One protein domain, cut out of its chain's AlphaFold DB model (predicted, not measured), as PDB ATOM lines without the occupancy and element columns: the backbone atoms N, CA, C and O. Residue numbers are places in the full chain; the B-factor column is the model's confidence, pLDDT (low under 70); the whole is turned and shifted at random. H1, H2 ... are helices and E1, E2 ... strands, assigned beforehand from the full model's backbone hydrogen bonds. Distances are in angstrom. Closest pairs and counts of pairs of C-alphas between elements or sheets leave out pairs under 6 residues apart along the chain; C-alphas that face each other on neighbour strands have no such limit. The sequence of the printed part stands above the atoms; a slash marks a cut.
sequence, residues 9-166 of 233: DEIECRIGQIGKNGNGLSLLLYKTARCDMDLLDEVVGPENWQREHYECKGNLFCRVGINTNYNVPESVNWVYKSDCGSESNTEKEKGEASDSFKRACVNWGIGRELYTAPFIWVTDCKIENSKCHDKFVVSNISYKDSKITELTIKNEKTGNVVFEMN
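This is residues 9 to 166 of the 233 residues of an uncharacterized protein of bacterium ADurb.Bin157 (UniProt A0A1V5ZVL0). Two lobes stand end to end along the longest axis. One is a small sandwich of the sheets E1 E2 E6 and E7 E8 E9, their strands crossed at 62 degrees; the other is the sheet E3 E4 E5 with H2 slantwise over it, and H1 and H3 lie between the outermost parts of the two lobes. The printed part has 158 residues with three named helices and nine named strands, in the order E1 E2 H1 E3 E4 E5 H2 H3 E6 E7 E8 E9; each sheet is antiparallel in the order given, and the class is mixed, helices and strands. The whole is elongated, 60 by 37 by 23 A, and only just loose, close to compact, with a radius of gyration of the C-alphas of 18.3 A.

E1, residues 12 to 18, and E2, residues 25 to 30, form a hairpin, with N 14 and O 28 3.0 A apart. H1, residues 33 to 44, precedes a meander, each strand the antiparallel neighbour of the one before: E3, residues 49 to 56, E4, residues 59 to 67, and E5, residues 78 to 84. N 52 and O 63 are 3.0 A apart, N 64 and O 81 2.9 A. H2, residues 92 to 108, is on this sheet at a height of 7.3 A, over E4 and E5, and on the local plane stands at 38 degrees to E4; the closest C-alphas of H2 and E5 are Ser 100 and Cys 84, 4.7 A. H1 and H2 make two layers with the sheet, helices on one face; they touch at Ala 33 and Lys 102, their closest C-alphas, 5.8 A, at a shallow tilt of 31 degrees, the same way. H3, residues 112 to 116, only grazes both sandwich sheets. E6, residues 120 to 122, pairs with E2, N 27 and O 120 being 3.0 A apart. E7, residues 136 to 144, E8, residues 147 to 155, and E9, residues 161 to 165, form a second meander, with N 139 and O 152 2.8 A apart and N 153 and O 163 2.9 A. The closest C-alphas of E1 and E7 are Cys 13 and Phe 136, 5.6 A. Every O i to N i+4 pair is within hydrogen-bond range in H1, 12 of 13 in H2, and 0 of 1 in H3, which has 2 of 2 O i to N i+3 pairs.

E1 begins at C-alpha 12 (183.070, 125.131, 193.217). E4 is 26.1 A long, H2 24.9 A, E7 23.6 A and E8 23.5 A; E7 bends by 57 degrees at residue 139. E9 ends at C-alpha 165 (182.358, 112.574, 182.754).

The C-alphas farthest apart, of Asn 21 and Glu 74, are 62.9 A apart. The printed part has no cut. The link from E6 to E7 is long, and pLDDT is under 70 at residues 88 to 93.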
ATOM      1  N   ASP A   9     185.079 118.575 197.468       95.88
ATOM      2  CA  ASP A   9     184.553 119.627 198.347       95.88
ATOM      3  C   ASP A   9     185.343 120.947 198.294       95.88
ATOM      4  O   ASP A   9     184.861 121.974 198.764       95.88
ATOM      5  N   GLU A  10     186.529 120.950 197.682       97.19
ATOM      6  CA  GLU A  10     187.369 122.140 197.491       97.19
ATOM      7  C   GLU A  10     187.107 122.838 196.139       97.19
ATOM      8  O   GLU A  10     187.678 123.897 195.854       97.19
ATOM      9  N   ILE A  11     186.239 122.256 195.301       97.56
ATOM     10  CA  ILE A  11     185.925 122.727 193.950       97.56
ATOM     11  C   ILE A  11     184.494 123.254 193.897       97.56
ATOM     12  O   ILE A  11     183.523 122.544 194.148       97.56
ATOM     13  N   GLU A  12     184.355 124.496 193.458       95.50
ATOM     14  CA  GLU A  12     183.070 125.131 193.217       95.50
ATOM     15  C   GLU A  12     182.685 125.083 191.725       95.50
ATOM     16  O   GLU A  12     183.537 125.060 190.829       95.50
ATOM     17  N   CYS A  13     181.374 125.085 191.448       96.25
ATOM     18  CA  CYS A  13     180.800 125.122 190.100       96.25
ATOM     19  C   CYS A  13     180.064 126.447 189.831       96.25
ATOM     20  O   CYS A  13     179.155 126.834 190.562       96.25
ATOM     21  N   ARG A  14     180.422 127.118 188.730       94.06
ATOM     22  CA  ARG A  14     180.008 128.485 188.403       94.06
ATOM     23  C   ARG A  14     179.374 128.419 187.058       94.06
ATOM     24  O   ARG A  14     179.955 127.898 186.109       94.06
ATOM     25  N   ILE A  15     178.199 129.010 186.997       93.88
ATOM     26  CA  ILE A  15     177.482 129.181 185.754       93.88
ATOM     27  C   ILE A  15     178.335 130.071 184.849       93.88
ATOM     28  O   ILE A  15     178.648 131.214 185.189       93.88
ATOM     29  N   GLY A  16     178.754 129.493 183.729       91.88
ATOM     30  CA  GLY A  16     179.405 130.193 182.639       91.88
ATOM     31  C   GLY A  16     178.344 130.799 181.731       91.88
ATOM     32  O   GLY A  16     177.688 131.780 182.071       91.88
ATOM     33  N   GLN A  17     178.165 130.199 180.560       92.75
ATOM     34  CA  GLN A  17     177.214 130.664 179.563       92.75
ATOM     35  C   GLN A  17     175.878 129.936 179.710       92.75
ATOM     36  O   GLN A  17     175.832 128.710 179.717       92.75
ATOM     37  N   ILE A  18     174.782 130.691 179.740       93.38
ATOM     38  CA  ILE A  18     173.431 130.145 179.583       93.38
ATOM     39  C   ILE A  18     173.107 130.086 178.085       93.38
ATOM     40  O   ILE A  18     173.363 131.035 177.338       93.38
ATOM     41  N   GLY A  19     172.584 128.949 177.623       90.69
ATOM     42  CA  GLY A  19     172.187 128.752 176.233       90.69
ATOM     43  C   GLY A  19     171.115 129.757 175.810       90.69
ATOM     44  O   GLY A  19     170.195 130.045 176.571       90.69
ATOM     45  N   LYS A  20     171.202 130.271 174.576       84.81
ATOM     46  CA  LYS A  20     170.296 131.318 174.055       84.81
ATOM     47  C   LYS A  20     168.812 130.954 174.162       84.81
ATOM     48  O   LYS A  20     167.984 131.830 174.370       84.81
ATOM     49  N   ASN A  21     168.503 129.665 174.046       84.75
ATOM     50  CA  ASN A  21     167.138 129.144 174.081       84.75
ATOM     51  C   ASN A  21     166.715 128.689 175.490       84.75
ATOM     52  O   ASN A  21     165.695 128.024 175.624       84.75
ATOM     53  N   GLY A  22     167.526 128.954 176.525       83.88
ATOM     54  CA  GLY A  22     167.279 128.480 177.891       83.88
ATOM     55  C   GLY A  22     167.324 126.955 178.040       83.88
ATOM     56  O   GLY A  22     166.786 126.419 178.999       83.88
ATOM     57  N   ASN A  23     167.946 126.244 177.096       87.25
ATOM     58  CA  ASN A  23     167.972 124.777 177.042       87.25
ATOM     59  C   ASN A  23     169.080 124.137 177.895       87.25
ATOM     60  O   ASN A  23     169.231 122.917 177.896       87.25
ATOM     61  N   GLY A  24     169.890 124.951 178.565       93.31
ATOM     62  CA  GLY A  24     170.985 124.500 179.404       93.31
ATOM     63  C   GLY A  24     171.984 125.611 179.686       93.31
ATOM     64  O   GLY A  24     171.818 126.755 179.251       93.31
ATOM     65  N   LEU A  25     173.026 125.261 180.424       96.06
ATOM     66  CA  LEU A  25     174.115 126.151 180.788       96.06
ATOM     67  C   LEU A  25     175.444 125.402 180.821       96.06
ATOM     68  O   LEU A  25     175.476 124.184 181.010       96.06
ATOM     69  N   SER A  26     176.545 126.132 180.659       96.25
ATOM     70  CA  SER A  26     177.875 125.606 180.939       96.25
ATOM     71  C   SER A  26     178.277 125.854 182.388       96.25
ATOM     72  O   SER A  26     177.926 126.882 182.975       96.25
ATOM     73  N   LEU A  27     179.038 124.924 182.959       96.75
ATOM     74  CA  LEU A  27     179.689 125.109 184.253       96.75
ATOM     75  C   LEU A  27     181.200 125.224 184.083       96.75
ATOM     76  O   LEU A  27     181.809 124.549 183.253       96.75
ATOM     77  N   LEU A  28     181.795 126.076 184.907       95.62
ATOM     78  CA  LEU A  28     183.232 126.209 185.087       95.62
ATOM     79  C   LEU A  28     183.592 125.714 186.487       95.62
ATOM     80  O   LEU A  28     182.876 126.017 187.443       95.62
ATOM     81  N   LEU A  29     184.703 124.985 186.597       96.56
ATOM     82  CA  LEU A  29     185.269 124.565 187.877       96.56
ATOM     83  C   LEU A  29     186.291 125.595 188.359       96.56
ATOM     84  O   LEU A  29     187.123 126.064 187.584       96.56
ATOM     85  N   TYR A  30     186.231 125.959 189.633       92.69
ATOM     86  CA  TYR A  30     187.157 126.903 190.261       92.69
ATOM     87  C   TYR A  30     187.333 126.548 191.729       92.69
ATOM     88  O   TYR A  30     186.505 125.880 192.335       92.69
ATOM     89  N   LYS A  31     188.427 127.037 192.302       95.25
ATOM     90  CA  LYS A  31     188.688 127.012 193.739       95.25
ATOM     91  C   LYS A  31     188.522 128.403 194.336       95.25
ATOM     92  O   LYS A  31     188.645 129.423 193.640       95.25
ATOM     93  N   THR A  32     188.278 128.444 195.638       95.50
ATOM     94  CA  THR A  32     188.303 129.692 196.407       95.50
ATOM     95  C   THR A  32     189.733 130.067 196.789       95.50
ATOM     96  O   THR A  32     190.639 129.242 196.747       95.50
ATOM     97  N   ALA A  33     189.939 131.318 197.207       95.25
ATOM     98  CA  ALA A  33     191.214 131.727 197.795       95.25
ATOM     99  C   ALA A  33     191.493 131.025 199.139       95.25
ATOM    100  O   ALA A  33     192.649 130.894 199.511       95.25
ATOM    101  N   ARG A  34     190.456 130.567 199.859       96.00
ATOM    102  CA  ARG A  34     190.630 129.826 201.120       96.00
ATOM    103  C   ARG A  34     191.245 128.457 200.865       96.00
ATOM    104  O   ARG A  34     192.215 128.122 201.512       96.00
ATOM    105  N   CYS A  35     190.782 127.769 199.821       97.69
ATOM    106  CA  CYS A  35     191.377 126.508 199.381       97.69
ATOM    107  C   CYS A  35     192.890 126.633 199.104       97.69
ATOM    108  O   CYS A  35     193.651 125.751 199.484       97.69
ATOM    109  N   ASP A  36     193.343 127.741 198.501       98.00
ATOM    110  CA  ASP A  36     194.782 127.991 198.331       98.00
ATOM    111  C   ASP A  36     195.514 128.193 199.661       98.00
ATOM    112  O   ASP A  36     196.611 127.670 199.825       98.00
ATOM    113  N   MET A  37     194.928 128.950 200.595       97.94
ATOM    114  CA  MET A  37     195.503 129.169 201.930       97.94
ATOM    115  C   MET A  37     195.619 127.850 202.692       97.94
ATOM    116  O   MET A  37     196.694 127.531 203.179       97.94
ATOM    117  N   ASP A  38     194.550 127.055 202.702       98.19
ATOM    118  CA  ASP A  38     194.499 125.766 203.389       98.19
ATOM    119  C   ASP A  38     195.553 124.799 202.824       98.19
ATOM    120  O   ASP A  38     196.230 124.106 203.578       98.19
ATOM    121  N   LEU A  39     195.756 124.782 201.500       97.94
ATOM    122  CA  LEU A  39     196.796 123.967 200.861       97.94
ATOM    123  C   LEU A  39     198.217 124.471 201.123       97.94
ATOM    124  O   LEU A  39     199.142 123.663 201.204       97.94
ATOM    125  N   LEU A  40     198.417 125.785 201.225       98.12
ATOM    126  CA  LEU A  40     199.702 126.356 201.626       98.12
ATOM    127  C   LEU A  40     200.023 125.971 203.076       98.12
ATOM    128  O   LEU A  40     201.104 125.438 203.331       98.12
ATOM    129  N   ASP A  41     199.065 126.141 203.985       97.88
ATOM    130  CA  ASP A  41     199.182 125.737 205.387       97.88
ATOM    131  C   ASP A  41     199.456 124.230 205.512       97.88
ATOM    132  O   ASP A  41     200.356 123.828 206.244       97.88
ATOM    133  N   GLU A  42     198.743 123.394 204.752       96.56
ATOM    134  CA  GLU A  42     198.904 121.935 204.758       96.56
ATOM    135  C   GLU A  42     200.300 121.487 204.288       96.56
ATOM    136  O   GLU A  42     200.873 120.553 204.847       96.56
ATOM    137  N   VAL A  43     200.852 122.117 203.243       95.69
ATOM    138  CA  VAL A  43     202.061 121.619 202.558       95.69
ATOM    139  C   VAL A  43     203.351 122.227 203.094       95.69
ATOM    140  O   VAL A  43     204.375 121.535 203.143       95.69
ATOM    141  N   VAL A  44     203.337 123.518 203.430       95.31
ATOM    142  CA  VAL A  44     204.536 124.226 203.899       95.31
ATOM    143  C   VAL A  44     204.413 124.737 205.327       95.31
ATOM    144  O   VAL A  44     205.444 125.009 205.928       95.31
ATOM    145  N   GLY A  45     203.213 124.799 205.904       96.00
ATOM    146  CA  GLY A  45     202.973 125.386 207.221       96.00
ATOM    147  C   GLY A  45     202.659 126.887 207.136       96.00
ATOM    148  O   GLY A  45     203.211 127.579 206.270       96.00
ATOM    149  N   PRO A  46     201.787 127.408 208.018       96.19
ATOM    150  CA  PRO A  46     201.289 128.785 207.957       96.19
ATOM    151  C   PRO A  46     202.382 129.856 208.093       96.19
ATOM    152  O   PRO A  46     202.217 130.976 207.618       96.19
ATOM    153  N   GLU A  47     203.517 129.532 208.708       94.88
ATOM    154  CA  GLU A  47     204.668 130.424 208.864       94.88
ATOM    155  C   GLU A  47     205.617 130.451 207.649       94.88
ATOM    156  O   GLU A  47     206.499 131.309 207.569       94.88
ATOM    157  N   ASN A  48     205.449 129.534 206.689       96.50
ATOM    158  CA  ASN A  48     206.391 129.320 205.580       96.50
ATOM    159  C   ASN A  48     205.865 129.776 204.217       96.50
ATOM    160  O   ASN A  48     206.490 129.509 203.181       96.50
ATOM    161  N   TRP A  49     204.755 130.508 204.203       97.88
ATOM    162  CA  TRP A  49     204.285 131.227 203.031       97.88
ATOM    163  C   TRP A  49     203.880 132.653 203.392       97.88
ATOM    164  O   TRP A  49     203.527 132.975 204.521       97.88
ATOM    165  N   GLN A  50     203.953 133.534 202.405       97.62
ATOM    166  CA  GLN A  50     203.514 134.914 202.533       97.62
ATOM    167  C   GLN A  50     202.930 135.395 201.215       97.62
ATOM    168  O   GLN A  50     203.241 134.865 200.143       97.62
ATOM    169  N   ARG A  51     202.092 136.424 201.284       96.88
ATOM    170  CA  ARG A  51     201.544 137.068 200.095       96.88
ATOM    171  C   ARG A  51     201.600 138.575 200.214       96.88
ATOM    172  O   ARG A  51     201.472 139.124 201.304       96.88
ATOM    173  N   GLU A  52     201.702 139.220 199.069       97.19
ATOM    174  CA  GLU A  52     201.678 140.670 198.964       97.19
ATOM    175  C   GLU A  52     200.989 141.082 197.672       97.19
ATOM    176  O   GLU A  52     201.221 140.490 196.614       97.19
ATOM    177  N   HIS A  53     200.149 142.106 197.772       95.88
ATOM    178  CA  HIS A  53     199.515 142.749 196.633       95.88
ATOM    179  C   HIS A  53     200.275 144.020 196.274       95.88
ATOM    180  O   HIS A  53     200.633 144.799 197.152       95.88
ATOM    181  N   TYR A  54     200.517 144.223 194.984       94.94
ATOM    182  CA  TYR A  54     201.217 145.391 194.465       94.94
ATOM    183  C   TYR A  54     200.681 145.753 193.083       94.94
ATOM    184  O   TYR A  54     200.223 144.889 192.335       94.94
ATOM    185  N   GLU A  55     200.743 147.029 192.727       94.00
ATOM    186  CA  GLU A  55     200.352 147.477 191.394       94.00
ATOM    187  C   GLU A  55     201.515 147.308 190.408       94.00
ATOM    188  O   GLU A  55     202.667 147.633 190.704       94.00
ATOM    189  N   CYS A  56     201.223 146.808 189.208       90.50
ATOM    190  CA  CYS A  56     202.176 146.769 188.108       90.50
ATOM    191  C   CYS A  56     201.461 147.097 186.797       90.50
ATOM    192  O   CYS A  56     200.537 146.395 186.382       90.50
ATOM    193  N   LYS A  57     201.909 148.171 186.130       89.31
ATOM    194  CA  LYS A  57     201.319 148.677 184.877       89.31
ATOM    195  C   LYS A  57     199.803 148.935 184.981       89.31
ATOM    196  O   LYS A  57     199.076 148.639 184.038       89.31
ATOM    197  N   GLY A  58     199.341 149.451 186.122       86.75
ATOM    198  CA  GLY A  58     197.929 149.763 186.356       86.75
ATOM    199  C   GLY A  58     197.020 148.555 186.613       86.75
ATOM    200  O   GLY A  58     195.810 148.726 186.596       86.75
ATOM    201  N   ASN A  59     197.573 147.354 186.830       87.31
ATOM    202  CA  ASN A  59     196.809 146.181 187.269       87.31
ATOM    203  C   ASN A  59     197.264 145.746 188.665       87.31
ATOM    204  O   ASN A  59     198.454 145.861 188.990       87.31
ATOM    205  N   LEU A  60     196.357 145.162 189.450       92.19
ATOM    206  CA  LEU A  60     196.701 144.565 190.731       92.19
ATOM    207  C   LEU A  60     197.339 143.184 190.525       92.19
ATOM    208  O   LEU A  60     196.732 142.243 190.003       92.19
ATOM    209  N   PHE A  61     198.582 143.053 190.971       96.12
ATOM    210  CA  PHE A  61     199.300 141.790 191.044       96.12
ATOM    211  C   PHE A  61     199.304 141.273 192.474       96.12
ATOM    212  O   PHE A  61     199.258 142.029 193.444       96.12
ATOM    213  N   CYS A  62     199.423 139.958 192.600       97.81
ATOM    214  CA  CYS A  62     199.762 139.309 193.854       97.81
ATOM    215  C   CYS A  62     201.047 138.513 193.649       97.81
ATOM    216  O   CYS A  62     201.172 137.805 192.648       97.81
ATOM    217  N   ARG A  63     201.990 138.609 194.591       97.81
ATOM    218  CA  ARG A  63     203.107 137.668 194.720       97.81
ATOM    219  C   ARG A  63     202.867 136.746 195.901       97.81
ATOM    220  O   ARG A  63     202.521 137.213 196.982       97.81
ATOM    221  N   VAL A  64     203.100 135.456 195.699       98.50
ATOM    222  CA  VAL A  64     203.096 134.441 196.755       98.50
ATOM    223  C   VAL A  64     204.518 133.932 196.918       98.50
ATOM    224  O   VAL A  64     205.100 133.398 195.968       98.50
ATOM    225  N   GLY A  65     205.073 134.154 198.105       98.12
ATOM    226  CA  GLY A  65     206.392 133.703 198.517       98.12
ATOM    227  C   GLY A  65     206.296 132.423 199.333       98.12
ATOM    228  O   GLY A  65     205.456 132.336 200.221       98.12
ATOM    229  N   ILE A  66     207.167 131.455 199.058       98.00
ATOM    230  CA  ILE A  66     207.319 130.237 199.862       98.00
ATOM    231  C   ILE A  66     208.774 130.126 200.312       98.00
ATOM    232  O   ILE A  66     209.688 130.293 199.496       98.00
ATOM    233  N   ASN A  67     208.985 129.834 201.596       96.50
ATOM    234  CA  ASN A  67     210.304 129.514 202.124       96.50
ATOM    235  C   ASN A  67     210.679 128.116 201.629       96.50
ATOM    236  O   ASN A  67     210.163 127.130 202.135       96.50
ATOM    237  N   THR A  68     211.561 127.989 200.638       93.44
ATOM    238  CA  THR A  68     211.916 126.673 200.074       93.44
ATOM    239  C   THR A  68     212.741 125.814 201.026       93.44
ATOM    240  O   THR A  68     212.839 124.606 200.816       93.44
ATOM    241  N   ASN A  69     213.307 126.426 202.065       93.69
ATOM    242  CA  ASN A  69     214.103 125.771 203.096       93.69
ATOM    243  C   ASN A  69     213.317 125.622 204.408       93.69
ATOM    244  O   ASN A  69     213.919 125.473 205.457       93.69
ATOM    245  N   TYR A  70     211.980 125.604 204.358       89.81
ATOM    246  CA  TYR A  70     211.114 125.468 205.540       89.81
ATOM    247  C   TYR A  70     211.415 124.252 206.436       89.81
ATOM    248  O   TYR A  70     211.132 124.274 207.626       89.81
ATOM    249  N   ASN A  71     212.047 123.208 205.893       88.56
ATOM    250  CA  ASN A  71     212.492 122.037 206.660       88.56
ATOM    251  C   ASN A  71     213.877 122.210 207.325       88.56
ATOM    252  O   ASN A  71     214.374 121.276 207.949       88.56
ATOM    253  N   VAL A  72     214.531 123.362 207.155       90.50
ATOM    254  CA  VAL A  72     215.870 123.683 207.670       90.50
ATOM    255  C   VAL A  72     215.764 124.948 208.534       90.50
ATOM    256  O   VAL A  72     215.809 126.052 207.996       90.50
ATOM    257  N   PRO A  73     215.639 124.819 209.869       78.12
ATOM    258  CA  PRO A  73     215.281 125.934 210.757       78.12
ATOM    259  C   PRO A  73     216.196 127.165 210.686       78.12
ATOM    260  O   PRO A  73     215.743 128.288 210.880       78.12
ATOM    261  N   GLU A  74     217.483 126.973 210.397       85.25
ATOM    262  CA  GLU A  74     218.482 128.050 210.367       85.25
ATOM    263  C   GLU A  74     218.622 128.722 208.987       85.25
ATOM    264  O   GLU A  74     219.425 129.639 208.819       85.25
ATOM    265  N   SER A  75     217.864 128.278 207.978       87.31
ATOM    266  CA  SER A  75     217.978 128.768 206.604       87.31
ATOM    267  C   SER A  75     216.625 129.200 206.056       87.31
ATOM    268  O   SER A  75     215.728 128.393 205.838       87.31
ATOM    269  N   VAL A  76     216.500 130.492 205.765       91.06
ATOM    270  CA  VAL A  76     215.319 131.057 205.113       91.06
ATOM    271  C   VAL A  76     215.667 131.383 203.668       91.06
ATOM    272  O   VAL A  76     216.595 132.146 203.407       91.06
ATOM    273  N   ASN A  77     214.910 130.826 202.724       95.00
ATOM    274  CA  ASN A  77     215.049 131.148 201.307       95.00
ATOM    275  C   ASN A  77     213.681 131.366 200.662       95.00
ATOM    276  O   ASN A  77     212.989 130.413 200.303       95.00
ATOM    277  N   TRP A  78     213.297 132.629 200.501       96.38
ATOM    278  CA  TRP A  78     212.026 133.000 199.890       96.38
ATOM    279  C   TRP A  78     212.122 133.005 198.370       96.38
ATOM    280  O   TRP A  78     212.847 133.804 197.778       96.38
ATOM    281  N   VAL A  79     211.321 132.162 197.727       97.56
ATOM    282  CA  VAL A  79     211.083 132.224 196.283       97.56
ATOM    283  C   VAL A  79     209.675 132.751 196.067       97.56
ATOM    284  O   VAL A  79     208.755 132.306 196.744       97.56
ATOM    285  N   TYR A  80     209.503 133.688 195.132       97.94
ATOM    286  CA  TYR A  80     208.221 134.332 194.837       97.94
ATOM    287  C   TYR A  80     207.726 133.974 193.439       97.94
ATOM    288  O   TYR A  80     208.508 133.882 192.491       97.94
ATOM    289  N   LYS A  81     206.408 133.828 193.302       97.69
ATOM    290  CA  LYS A  81     205.720 133.766 192.009       97.69
ATOM    291  C   LYS A  81     204.569 134.756 192.009       97.69
ATOM    292  O   LYS A  81     203.870 134.865 193.014       97.69
ATOM    293  N   SER A  82     204.378 135.440 190.888       97.06
ATOM    294  CA  SER A  82     203.384 136.507 190.770       97.06
ATOM    295  C   SER A  82     202.448 136.295 189.595       97.06
ATOM    296  O   SER A  82     202.837 135.676 188.606       97.06
ATOM    297  N   ASP A  83     201.241 136.842 189.693       96.44
ATOM    298  CA  ASP A  83     200.291 136.949 188.583       96.44
ATOM    299  C   ASP A  83     199.341 138.141 188.804       96.44
ATOM    300  O   ASP A  83     199.209 138.632 189.931       96.44
ATOM    301  N   CYS A  84     198.697 138.612 187.734       93.50
ATOM    302  CA  CYS A  84     197.688 139.668 187.803       93.50
ATOM    303  C   CYS A  84     196.288 139.088 187.981       93.50
ATOM    304  O   CYS A  84     196.013 137.959 187.578       93.50
ATOM    305  N   GLY A  85     195.405 139.864 188.599       83.75
ATOM    306  CA  GLY A  85     193.987 139.542 188.701       83.75
ATOM    307  C   GLY A  85     193.202 140.140 187.542       83.75
ATOM    308  O   GLY A  85     193.700 140.974 186.790       83.75
ATOM    309  N   SER A  86     191.954 139.712 187.397       81.31
ATOM    310  CA  SER A  86     190.955 140.414 186.589       81.31
ATOM    311  C   SER A  86     189.815 140.916 187.473       81.31
ATOM    312  O   SER A  86     189.383 140.216 188.394       81.31
ATOM    313  N   GLU A  87     189.314 142.120 187.191       78.75
ATOM    314  CA  GLU A  87     188.186 142.702 187.925       78.75
ATOM    315  C   GLU A  87     186.941 141.801 187.872       78.75
ATOM    316  O   GLU A  87     186.606 141.209 186.841       78.75
ATOM    317  N   SER A  88     186.206 141.729 188.987       69.75
ATOM    318  CA  SER A  88     184.887 141.085 189.019       69.75
ATOM    319  C   SER A  88     183.748 142.076 188.749       69.75
ATOM    320  O   SER A  88     183.872 143.266 189.014       69.75
ATOM    321  N   ASN A  89     182.600 141.582 188.273       58.88
ATOM    322  CA  ASN A  89     181.439 142.424 187.943       58.88
ATOM    323  C   ASN A  89     180.649 142.938 189.162       58.88
ATOM    324  O   ASN A  89     179.864 143.869 189.013       58.88
ATOM    325  N   THR A  90     180.794 142.317 190.336       57.84
ATOM    326  CA  THR A  90     179.981 142.614 191.531       57.84
ATOM    327  C   THR A  90     180.757 143.338 192.627       57.84
ATOM    328  O   THR A  90     180.193 144.213 193.264       57.84
ATOM    329  N   GLU A  91     182.042 143.023 192.823       67.69
ATOM    330  CA  GLU A  91     182.937 143.675 193.793       67.69
ATOM    331  C   GLU A  91     184.339 143.735 193.169       67.69
ATOM    332  O   GLU A  91     185.149 142.817 193.341       67.69
ATOM    333  N   LYS A  92     184.591 144.761 192.349       69.69
ATOM    334  CA  LYS A  92     185.761 144.834 191.456       69.69
ATOM    335  C   LYS A  92     187.084 144.584 192.185       69.69
ATOM    336  O   LYS A  92     187.768 143.616 191.859       69.69
ATOM    337  N   GLU A  93     187.354 145.362 193.233       68.62
ATOM    338  CA  GLU A  93     188.618 145.341 193.987       68.62
ATOM    339  C   GLU A  93     188.845 144.017 194.738       68.62
ATOM    340  O   GLU A  93     189.903 143.395 194.645       68.62
ATOM    341  N   LYS A  94     187.826 143.519 195.452       75.50
ATOM    342  CA  LYS A  94     187.921 142.247 196.197       75.50
ATOM    343  C   LYS A  94     188.057 141.046 195.263       75.50
ATOM    344  O   LYS A  94     188.739 140.068 195.593       75.50
ATOM    345  N   GLY A  95     187.391 141.116 194.110       80.56
ATOM    346  CA  GLY A  95     187.475 140.120 193.053       80.56
ATOM    347  C   GLY A  95     188.876 140.042 192.458       80.56
ATOM    348  O   GLY A  95     189.446 138.954 192.412       80.56
ATOM    349  N   GLU A  96     189.450 141.189 192.095       86.38
ATOM    350  CA  GLU A  96     190.788 141.291 191.503       86.38
ATOM    351  C   GLU A  96     191.890 140.831 192.473       86.38
ATOM    352  O   GLU A  96     192.775 140.050 192.107       86.38
ATOM    353  N   ALA A  97     191.803 141.222 193.750       89.50
ATOM    354  CA  ALA A  97     192.754 140.798 194.778       89.50
ATOM    355  C   ALA A  97     192.719 139.279 195.022       89.50
ATOM    356  O   ALA A  97     193.759 138.638 195.201       89.50
ATOM    357  N   SER A  98     191.526 138.680 195.015       91.44
ATOM    358  CA  SER A  98     191.377 137.230 195.175       91.44
ATOM    359  C   SER A  98     191.831 136.474 193.929       91.44
ATOM    360  O   SER A  98     192.434 135.410 194.040       91.44
ATOM    361  N   ASP A  99     191.541 137.001 192.740       92.06
ATOM    362  CA  ASP A  99     191.916 136.375 191.475       92.06
ATOM    363  C   ASP A  99     193.434 136.372 191.265       92.06
ATOM    364  O   ASP A  99     194.008 135.308 191.033       92.06
ATOM    365  N   SER A 100     194.100 137.514 191.475       95.25
ATOM    366  CA  SER A 100     195.566 137.624 191.420       95.25
ATOM    367  C   SER A 100     196.254 136.629 192.361       95.25
ATOM    368  O   SER A 100     197.180 135.927 191.954       95.25
ATOM    369  N   PHE A 101     195.766 136.493 193.600       97.19
ATOM    370  CA  PHE A 101     196.292 135.521 194.563       97.19
ATOM    371  C   PHE A 101     196.115 134.073 194.087       97.19
ATOM    372  O   PHE A 101     197.080 133.305 194.064       97.19
ATOM    373  N   LYS A 102     194.904 133.700 193.644       96.44
ATOM    374  CA  LYS A 102     194.629 132.348 193.136       96.44
ATOM    375  C   LYS A 102     195.506 132.003 191.932       96.44
ATOM    376  O   LYS A 102     195.933 130.856 191.809       96.44
ATOM    377  N   ARG A 103     195.764 132.972 191.049       95.88
ATOM    378  CA  ARG A 103     196.604 132.817 189.852       95.88
ATOM    379  C   ARG A 103     198.090 132.706 190.201       95.88
ATOM    380  O   ARG A 103     198.765 131.810 189.699       95.88
ATOM    381  N   ALA A 104     198.583 133.492 191.157       97.56
ATOM    382  CA  ALA A 104     199.933 133.319 191.696       97.56
ATOM    383  C   ALA A 104     200.133 131.917 192.319       97.56
ATOM    384  O   ALA A 104     201.178 131.292 192.124       97.56
ATOM    385  N   CYS A 105     199.110 131.367 192.984       97.94
ATOM    386  CA  CYS A 105     199.118 129.995 193.511       97.94
ATOM    387  C   CYS A 105     199.151 128.914 192.410       97.94
ATOM    388  O   CYS A 105     199.827 127.892 192.559       97.94
ATOM    389  N   VAL A 106     198.529 129.150 191.248       97.00
ATOM    390  CA  VAL A 106     198.638 128.247 190.080       97.00
ATOM    391  C   VAL A 106     200.092 128.130 189.607       97.00
ATOM    392  O   VAL A 106     200.556 127.036 189.259       97.00
ATOM    393  N   ASN A 107     200.870 129.215 189.671       96.75
ATOM    394  CA  ASN A 107     202.295 129.185 189.331       96.75
ATOM    395  C   ASN A 107     203.095 128.278 190.284       96.75
ATOM    396  O   ASN A 107     204.105 127.696 189.871       96.75
ATOM    397  N   TRP A 108     202.626 128.069 191.518       96.94
ATOM    398  CA  TRP A 108     203.179 127.101 192.474       96.94
ATOM    399  C   TRP A 108     202.756 125.653 192.237       96.94
ATOM    400  O   TRP A 108     203.483 124.749 192.639       96.94
ATOM    401  N   GLY A 109     201.657 125.428 191.519       96.00
ATOM    402  CA  GLY A 109     201.127 124.092 191.244       96.00
ATOM    403  C   GLY A 109     199.687 123.891 191.697       96.00
ATOM    404  O   GLY A 109     199.092 122.894 191.308       96.00
ATOM    405  N   ILE A 110     199.123 124.822 192.470       97.50
ATOM    406  CA  ILE A 110     197.824 124.635 193.121       97.50
ATOM    407  C   ILE A 110     196.684 124.783 192.109       97.50
ATOM    408  O   ILE A 110     196.546 125.824 191.461       97.50
ATOM    409  N   GLY A 111     195.845 123.751 191.982       96.06
ATOM    410  CA  GLY A 111     194.654 123.760 191.132       96.06
ATOM    411  C   GLY A 111     194.935 123.746 189.624       96.06
ATOM    412  O   GLY A 111     194.073 124.156 188.845       96.06
ATOM    413  N   ARG A 112     196.123 123.307 189.181       95.94
ATOM    414  CA  ARG A 112     196.462 123.193 187.746       95.94
ATOM    415  C   ARG A 112     195.604 122.163 187.015       95.94
ATOM    416  O   ARG A 112     195.305 122.326 185.835       95.94
ATOM    417  N   GLU A 113     195.182 121.128 187.717       95.81
ATOM    418  CA  GLU A 113     194.279 120.090 187.242       95.81
ATOM    419  C   GLU A 113     192.921 120.652 186.797       95.81
ATOM    420  O   GLU A 113     192.302 120.092 185.894       95.81
ATOM    421  N   LEU A 114     192.478 121.801 187.326       95.94
ATOM    422  CA  LEU A 114     191.223 122.438 186.910       95.94
ATOM    423  C   LEU A 114     191.246 122.883 185.439       95.94
ATOM    424  O   LEU A 114     190.201 122.903 184.792       95.94
ATOM    425  N   TYR A 115     192.426 123.156 184.867       93.88
ATOM    426  CA  TYR A 115     192.577 123.467 183.437       93.88
ATOM    427  C   TYR A 115     192.370 122.254 182.522       93.88
ATOM    428  O   TYR A 115     192.329 122.395 181.303       93.88
ATOM    429  N   THR A 116     192.246 121.060 183.099       95.12
ATOM    430  CA  THR A 116     191.986 119.812 182.374       95.12
ATOM    431  C   THR A 116     190.508 119.418 182.414       95.12
ATOM    432  O   THR A 116     190.143 118.362 181.898       95.12
ATOM    433  N   ALA A 117     189.656 120.259 183.017       94.94
ATOM    434  CA  ALA A 117     188.224 120.019 183.106       94.94
ATOM    435  C   ALA A 117     187.590 119.891 181.706       94.94
ATOM    436  O   ALA A 117     187.935 120.655 180.797       94.94
ATOM    437  N   PRO A 118     186.649 118.948 181.513       93.75
ATOM    438  CA  PRO A 118     185.922 118.828 180.256       93.75
ATOM    439  C   PRO A 118     184.985 120.028 180.060       93.75
ATOM    440  O   PRO A 118     184.689 120.778 180.991       93.75
ATOM    441  N   PHE A 119     184.425 120.162 178.859       94.62
ATOM    442  CA  PHE A 119     183.277 121.044 178.669       94.62
ATOM    443  C   PHE A 119     182.054 120.476 179.403       94.62
ATOM    444  O   PHE A 119     181.513 119.437 179.017       94.62
ATOM    445  N   ILE A 120     181.625 121.153 180.468       95.88
ATOM    446  CA  ILE A 120     180.494 120.737 181.300       95.88
ATOM    447  C   ILE A 120     179.241 121.454 180.811       95.88
ATOM    448  O   ILE A 120     179.118 122.664 180.991       95.88
ATOM    449  N   TRP A 121     178.308 120.708 180.218       95.31
ATOM    450  CA  TRP A 121     176.996 121.212 179.808       95.31
ATOM    451  C   TRP A 121     175.891 120.555 180.633       95.31
ATOM    452  O   TRP A 121     175.803 119.328 180.684       95.31
ATOM    453  N   VAL A 122     175.044 121.373 181.255       94.25
ATOM    454  CA  VAL A 122     173.943 120.945 182.123       94.25
ATOM    455  C   VAL A 122     172.617 121.373 181.515       94.25
ATOM    456  O   VAL A 122     172.416 122.545 181.211       94.25
ATOM    457  N   THR A 123     171.699 120.419 181.365       91.38
ATOM    458  CA  THR A 123     170.321 120.668 180.909       91.38
ATOM    459  C   THR A 123     169.293 120.502 182.028       91.38
ATOM    460  O   THR A 123     168.234 121.113 181.967       91.38
ATOM    461  N   ASP A 124     169.595 119.699 183.056       88.50
ATOM    462  CA  ASP A 124     168.728 119.500 184.226       88.50
ATOM    463  C   ASP A 124     168.948 120.621 185.255       88.50
ATOM    464  O   ASP A 124     169.646 120.464 186.259       88.50
ATOM    465  N   CYS A 125     168.429 121.805 184.936       88.00
ATOM    466  CA  CYS A 125     168.501 122.987 185.787       88.00
ATOM    467  C   CYS A 125     167.333 123.936 185.520       88.00
ATOM    468  O   CYS A 125     166.741 123.943 184.438       88.00
ATOM    469  N   LYS A 126     167.001 124.760 186.513       88.19
ATOM    470  CA  LYS A 126     165.957 125.777 186.385       88.19
ATOM    471  C   LYS A 126     166.546 127.061 185.822       88.19
ATOM    472  O   LYS A 126     167.272 127.775 186.515       88.19
ATOM    473  N   ILE A 127     166.225 127.341 184.560       89.44
ATOM    474  CA  ILE A 127     166.587 128.585 183.879       89.44
ATOM    475  C   ILE A 127     165.321 129.430 183.715       89.44
ATOM    476  O   ILE A 127     164.390 129.039 183.016       89.44
ATOM    477  N   GLU A 128     165.306 130.606 184.333       87.25
ATOM    478  CA  GLU A 128     164.221 131.584 184.255       87.25
ATOM    479  C   GLU A 128     164.799 132.930 183.809       87.25
ATOM    480  O   GLU A 128     165.777 133.409 184.381       87.25
ATOM    481  N   ASN A 129     164.225 133.548 182.771       85.38
ATOM    482  CA  ASN A 129     164.676 134.850 182.251       85.38
ATOM    483  C   ASN A 129     166.199 134.923 182.002       85.38
ATOM    484  O   ASN A 129     166.859 135.895 182.378       85.38
ATOM    485  N   SER A 130     166.767 133.869 181.401       84.44
ATOM    486  CA  SER A 130     168.209 133.737 181.137       84.44
ATOM    487  C   SER A 130     169.093 133.787 182.389       84.44
ATOM    488  O   SER A 130     170.268 134.144 182.307       84.44
ATOM    489  N   LYS A 131     168.547 133.423 183.553       88.88
ATOM    490  CA  LYS A 131     169.272 133.262 184.814       88.88
ATOM    491  C   LYS A 131     168.996 131.880 185.386       88.88
ATOM    492  O   LYS A 131     167.901 131.349 185.250       88.88
ATOM    493  N   CYS A 132     169.993 131.307 186.044       91.94
ATOM    494  CA  CYS A 132     169.837 130.091 186.825       91.94
ATOM    495  C   CYS A 132     170.335 130.375 188.242       91.94
ATOM    496  O   CYS A 132     171.399 130.968 188.423       91.94
ATOM    497  N   HIS A 133     169.526 129.996 189.228       92.12
ATOM    498  CA  HIS A 133     169.825 130.168 190.652       92.12
ATOM    499  C   HIS A 133     170.129 128.836 191.346       92.12
ATOM    500  O   HIS A 133     170.335 128.811 192.561       92.12
ATOM    501  N   ASP A 134     170.148 127.739 190.586       94.19
ATOM    502  CA  ASP A 134     170.557 126.446 191.109       94.19
ATOM    503  C   ASP A 134     172.044 126.476 191.472       94.19
ATOM    504  O   ASP A 134     172.864 127.140 190.832       94.19
ATOM    505  N   LYS A 135     172.377 125.728 192.521       94.88
ATOM    506  CA  LYS A 135     173.748 125.504 192.961       94.88
ATOM    507  C   LYS A 135     174.179 124.110 192.556       94.88
ATOM    508  O   LYS A 135     173.413 123.151 192.681       94.88
ATOM    509  N   PHE A 136     175.411 124.010 192.087       96.62
ATOM    510  CA  PHE A 136     175.995 122.764 191.623       96.62
ATOM    511  C   PHE A 136     177.230 122.451 192.453       96.62
ATOM    512  O   PHE A 136     178.009 123.348 192.767       96.62
ATOM    513  N   VAL A 137     177.394 121.181 192.798       97.06
ATOM    514  CA  VAL A 137     178.497 120.701 193.631       97.06
ATOM    515  C   VAL A 137     179.179 119.524 192.957       97.06
ATOM    516  O   VAL A 137     178.518 118.651 192.380       97.06
ATOM    517  N   VAL A 138     180.508 119.486 193.031       97.50
ATOM    518  CA  VAL A 138     181.278 118.314 192.621       97.50
ATOM    519  C   VAL A 138     181.093 117.246 193.694       97.50
ATOM    520  O   VAL A 138     181.381 117.459 194.864       97.50
ATOM    521  N   SER A 139     180.563 116.093 193.299       96.56
ATOM    522  CA  SER A 139     180.297 114.970 194.209       96.56
ATOM    523  C   SER A 139     181.321 113.845 194.098       96.56
ATOM    524  O   SER A 139     181.479 113.077 195.041       96.56
ATOM    525  N   ASN A 140     182.002 113.744 192.956       95.94
ATOM    526  CA  ASN A 140     183.113 112.829 192.740       95.94
ATOM    527  C   ASN A 140     184.088 113.444 191.734       95.94
ATOM    528  O   ASN A 140     183.650 114.069 190.762       95.94
ATOM    529  N   ILE A 141     185.382 113.238 191.961       96.75
ATOM    530  CA  ILE A 141     186.444 113.625 191.040       96.75
ATOM    531  C   ILE A 141     187.635 112.676 191.188       96.75
ATOM    532  O   ILE A 141     188.032 112.349 192.305       96.75
ATOM    533  N   SER A 142     188.199 112.250 190.059       95.38
ATOM    534  CA  SER A 142     189.363 111.358 190.017       95.38
ATOM    535  C   SER A 142     190.409 111.893 189.050       95.38
ATOM    536  O   SER A 142     190.077 112.438 187.990       95.38
ATOM    537  N   TYR A 143     191.682 111.674 189.371       94.56
ATOM    538  CA  TYR A 143     192.810 112.200 188.608       94.56
ATOM    539  C   TYR A 143     193.759 111.101 188.137       94.56
ATOM    540  O   TYR A 143     194.013 110.128 188.845       94.56
ATOM    541  N   LYS A 144     194.346 111.305 186.957       94.44
ATOM    542  CA  LYS A 144     195.509 110.556 186.472       94.44
ATOM    543  C   LYS A 144     196.492 111.533 185.844       94.44
ATOM    544  O   LYS A 144     196.101 112.316 184.983       94.44
ATOM    545  N   ASP A 145     197.746 111.502 186.287       92.81
ATOM    546  CA  ASP A 145     198.804 112.413 185.823       92.81
ATOM    547  C   ASP A 145     198.391 113.899 185.919       92.81
ATOM    548  O   ASP A 145     198.610 114.689 184.999       92.81
ATOM    549  N   SER A 146     197.722 114.255 187.027       92.00
ATOM    550  CA  SER A 146     197.142 115.582 187.304       92.00
ATOM    551  C   SER A 146     196.134 116.074 186.250       92.00
ATOM    552  O   SER A 146     195.912 117.275 186.090       92.00
ATOM    553  N   LYS A 147     195.496 115.139 185.535       94.88
ATOM    554  CA  LYS A 147     194.362 115.389 184.641       94.88
ATOM    555  C   LYS A 147     193.091 114.786 185.216       94.88
ATOM    556  O   LYS A 147     193.109 113.654 185.697       94.88
ATOM    557  N   ILE A 148     191.991 115.525 185.127       95.75
ATOM    558  CA  ILE A 148     190.661 115.054 185.508       95.75
ATOM    559  C   ILE A 148     190.280 113.899 184.580       95.75
ATOM    560  O   ILE A 148     190.288 114.030 183.357       95.75
ATOM    561  N   THR A 149     189.965 112.755 185.179       95.06
ATOM    562  CA  THR A 149     189.536 111.544 184.467       95.06
ATOM    563  C   THR A 149     188.087 111.209 184.763       95.06
ATOM    564  O   THR A 149     187.366 110.823 183.855       95.06
ATOM    565  N   GLU A 150     187.620 111.416 185.988       95.94
ATOM    566  CA  GLU A 150     186.217 111.234 186.356       95.94
ATOM    567  C   GLU A 150     185.714 112.509 187.014       95.94
ATOM    568  O   GLU A 150     186.459 113.171 187.737       95.94
ATOM    569  N   LEU A 151     184.458 112.861 186.749       96.50
ATOM    570  CA  LEU A 151     183.825 114.048 187.309       96.50
ATOM    571  C   LEU A 151     182.314 113.838 187.368       96.50
ATOM    572  O   LEU A 151     181.678 113.670 186.330       96.50
ATOM    573  N   THR A 152     181.738 113.918 188.564       97.06
ATOM    574  CA  THR A 152     180.288 113.839 188.776       97.06
ATOM    575  C   THR A 152     179.814 115.093 189.489       97.06
ATOM    576  O   THR A 152     180.219 115.357 190.622       97.06
ATOM    577  N   ILE A 153     178.908 115.840 188.862       97.38
ATOM    578  CA  ILE A 153     178.333 117.071 189.418       97.38
ATOM    579  C   ILE A 153     176.858 116.841 189.712       97.38
ATOM    580  O   ILE A 153     176.125 116.269 188.897       97.38
ATOM    581  N   LYS A 154     176.418 117.313 190.877       96.75
ATOM    582  CA  LYS A 154     175.025 117.251 191.318       96.75
ATOM    583  C   LYS A 154     174.442 118.645 191.481       96.75
ATOM    584  O   LYS A 154     175.161 119.585 191.813       96.75
ATOM    585  N   ASN A 155     173.135 118.766 191.283       96.25
ATOM    586  CA  ASN A 155     172.386 119.910 191.788       96.25
ATOM    587  C   ASN A 155     172.259 119.754 193.310       96.25
ATOM    588  O   ASN A 155     171.763 118.736 193.792       96.25
ATOM    589  N   GLU A 156     172.722 120.749 194.061       93.94
ATOM    590  CA  GLU A 156     172.780 120.718 195.525       93.94
ATOM    591  C   GLU A 156     171.390 120.544 196.151       93.94
ATOM    592  O   GLU A 156     171.222 119.793 197.108       93.94
ATOM    593  N   LYS A 157     170.373 121.200 195.582       92.00
ATOM    594  CA  LYS A 157     169.015 121.211 196.131       92.00
ATOM    595  C   LYS A 157     168.259 119.918 195.844       92.00
ATOM    596  O   LYS A 157     167.518 119.447 196.701       92.00
ATOM    597  N   THR A 158     168.369 119.389 194.625       92.94
ATOM    598  CA  THR A 158     167.615 118.190 194.221       92.94
ATOM    599  C   THR A 158     168.373 116.895 194.493       92.94
ATOM    600  O   THR A 158     167.758 115.836 194.560       92.94
ATOM    601  N   GLY A 159     169.700 116.958 194.628       92.38
ATOM    602  CA  GLY A 159     170.575 115.789 194.723       92.38
ATOM    603  C   GLY A 159     170.773 115.046 193.395       92.38
ATOM    604  O   GLY A 159     171.531 114.073 193.352       92.38
ATOM    605  N   ASN A 160     170.128 115.491 192.311       93.75
ATOM    606  CA  ASN A 160     170.230 114.855 191.000       93.75
ATOM    607  C   ASN A 160     171.632 115.036 190.420       93.75
ATOM    608  O   ASN A 160     172.205 116.124 190.488       93.75
ATOM    609  N   VAL A 161     172.154 113.982 189.792       95.31
ATOM    610  CA  VAL A 161     173.364 114.072 188.966       95.31
ATOM    611  C   VAL A 161     173.015 114.814 187.683       95.31
ATOM    612  O   VAL A 161     172.198 114.343 186.896       95.31
ATOM    613  N   VAL A 162     173.651 115.964 187.477       95.56
ATOM    614  CA  VAL A 162     173.409 116.842 186.324       95.56
ATOM    615  C   VAL A 162     174.496 116.739 185.260       95.56
ATOM    616  O   VAL A 162     174.279 117.121 184.112       95.56
ATOM    617  N   PHE A 163     175.666 116.213 185.627       95.56
ATOM    618  CA  PHE A 163     176.765 115.956 184.710       95.56
ATOM    619  C   PHE A 163     177.622 114.793 185.211       95.56
ATOM    620  O   PHE A 163     177.887 114.672 186.406       95.56
ATOM    621  N   GLU A 164     178.078 113.965 184.274       95.12
ATOM    622  CA  GLU A 164     178.973 112.843 184.539       95.12
ATOM    623  C   GLU A 164     179.950 112.678 183.365       95.12
ATOM    624  O   GLU A 164     179.546 112.410 182.227       95.12
ATOM    625  N   MET A 165     181.238 112.878 183.644       87.88
ATOM    626  CA  MET A 165     182.358 112.574 182.754       87.88
ATOM    627  C   MET A 165     182.798 111.135 182.981       87.88
ATOM    628  O   MET A 165     182.807 110.670 184.116       87.88
ATOM    629  N   ASN A 166     183.188 110.452 181.900       71.44
ATOM    630  CA  ASN A 166     183.347 109.002 181.898       71.44
ATOM    631  C   ASN A 166     182.078 108.335 182.413       71.44
ATOM    632  O   ASN A 166     182.096 107.553 183.360       71.44
TER     633      ASN A 166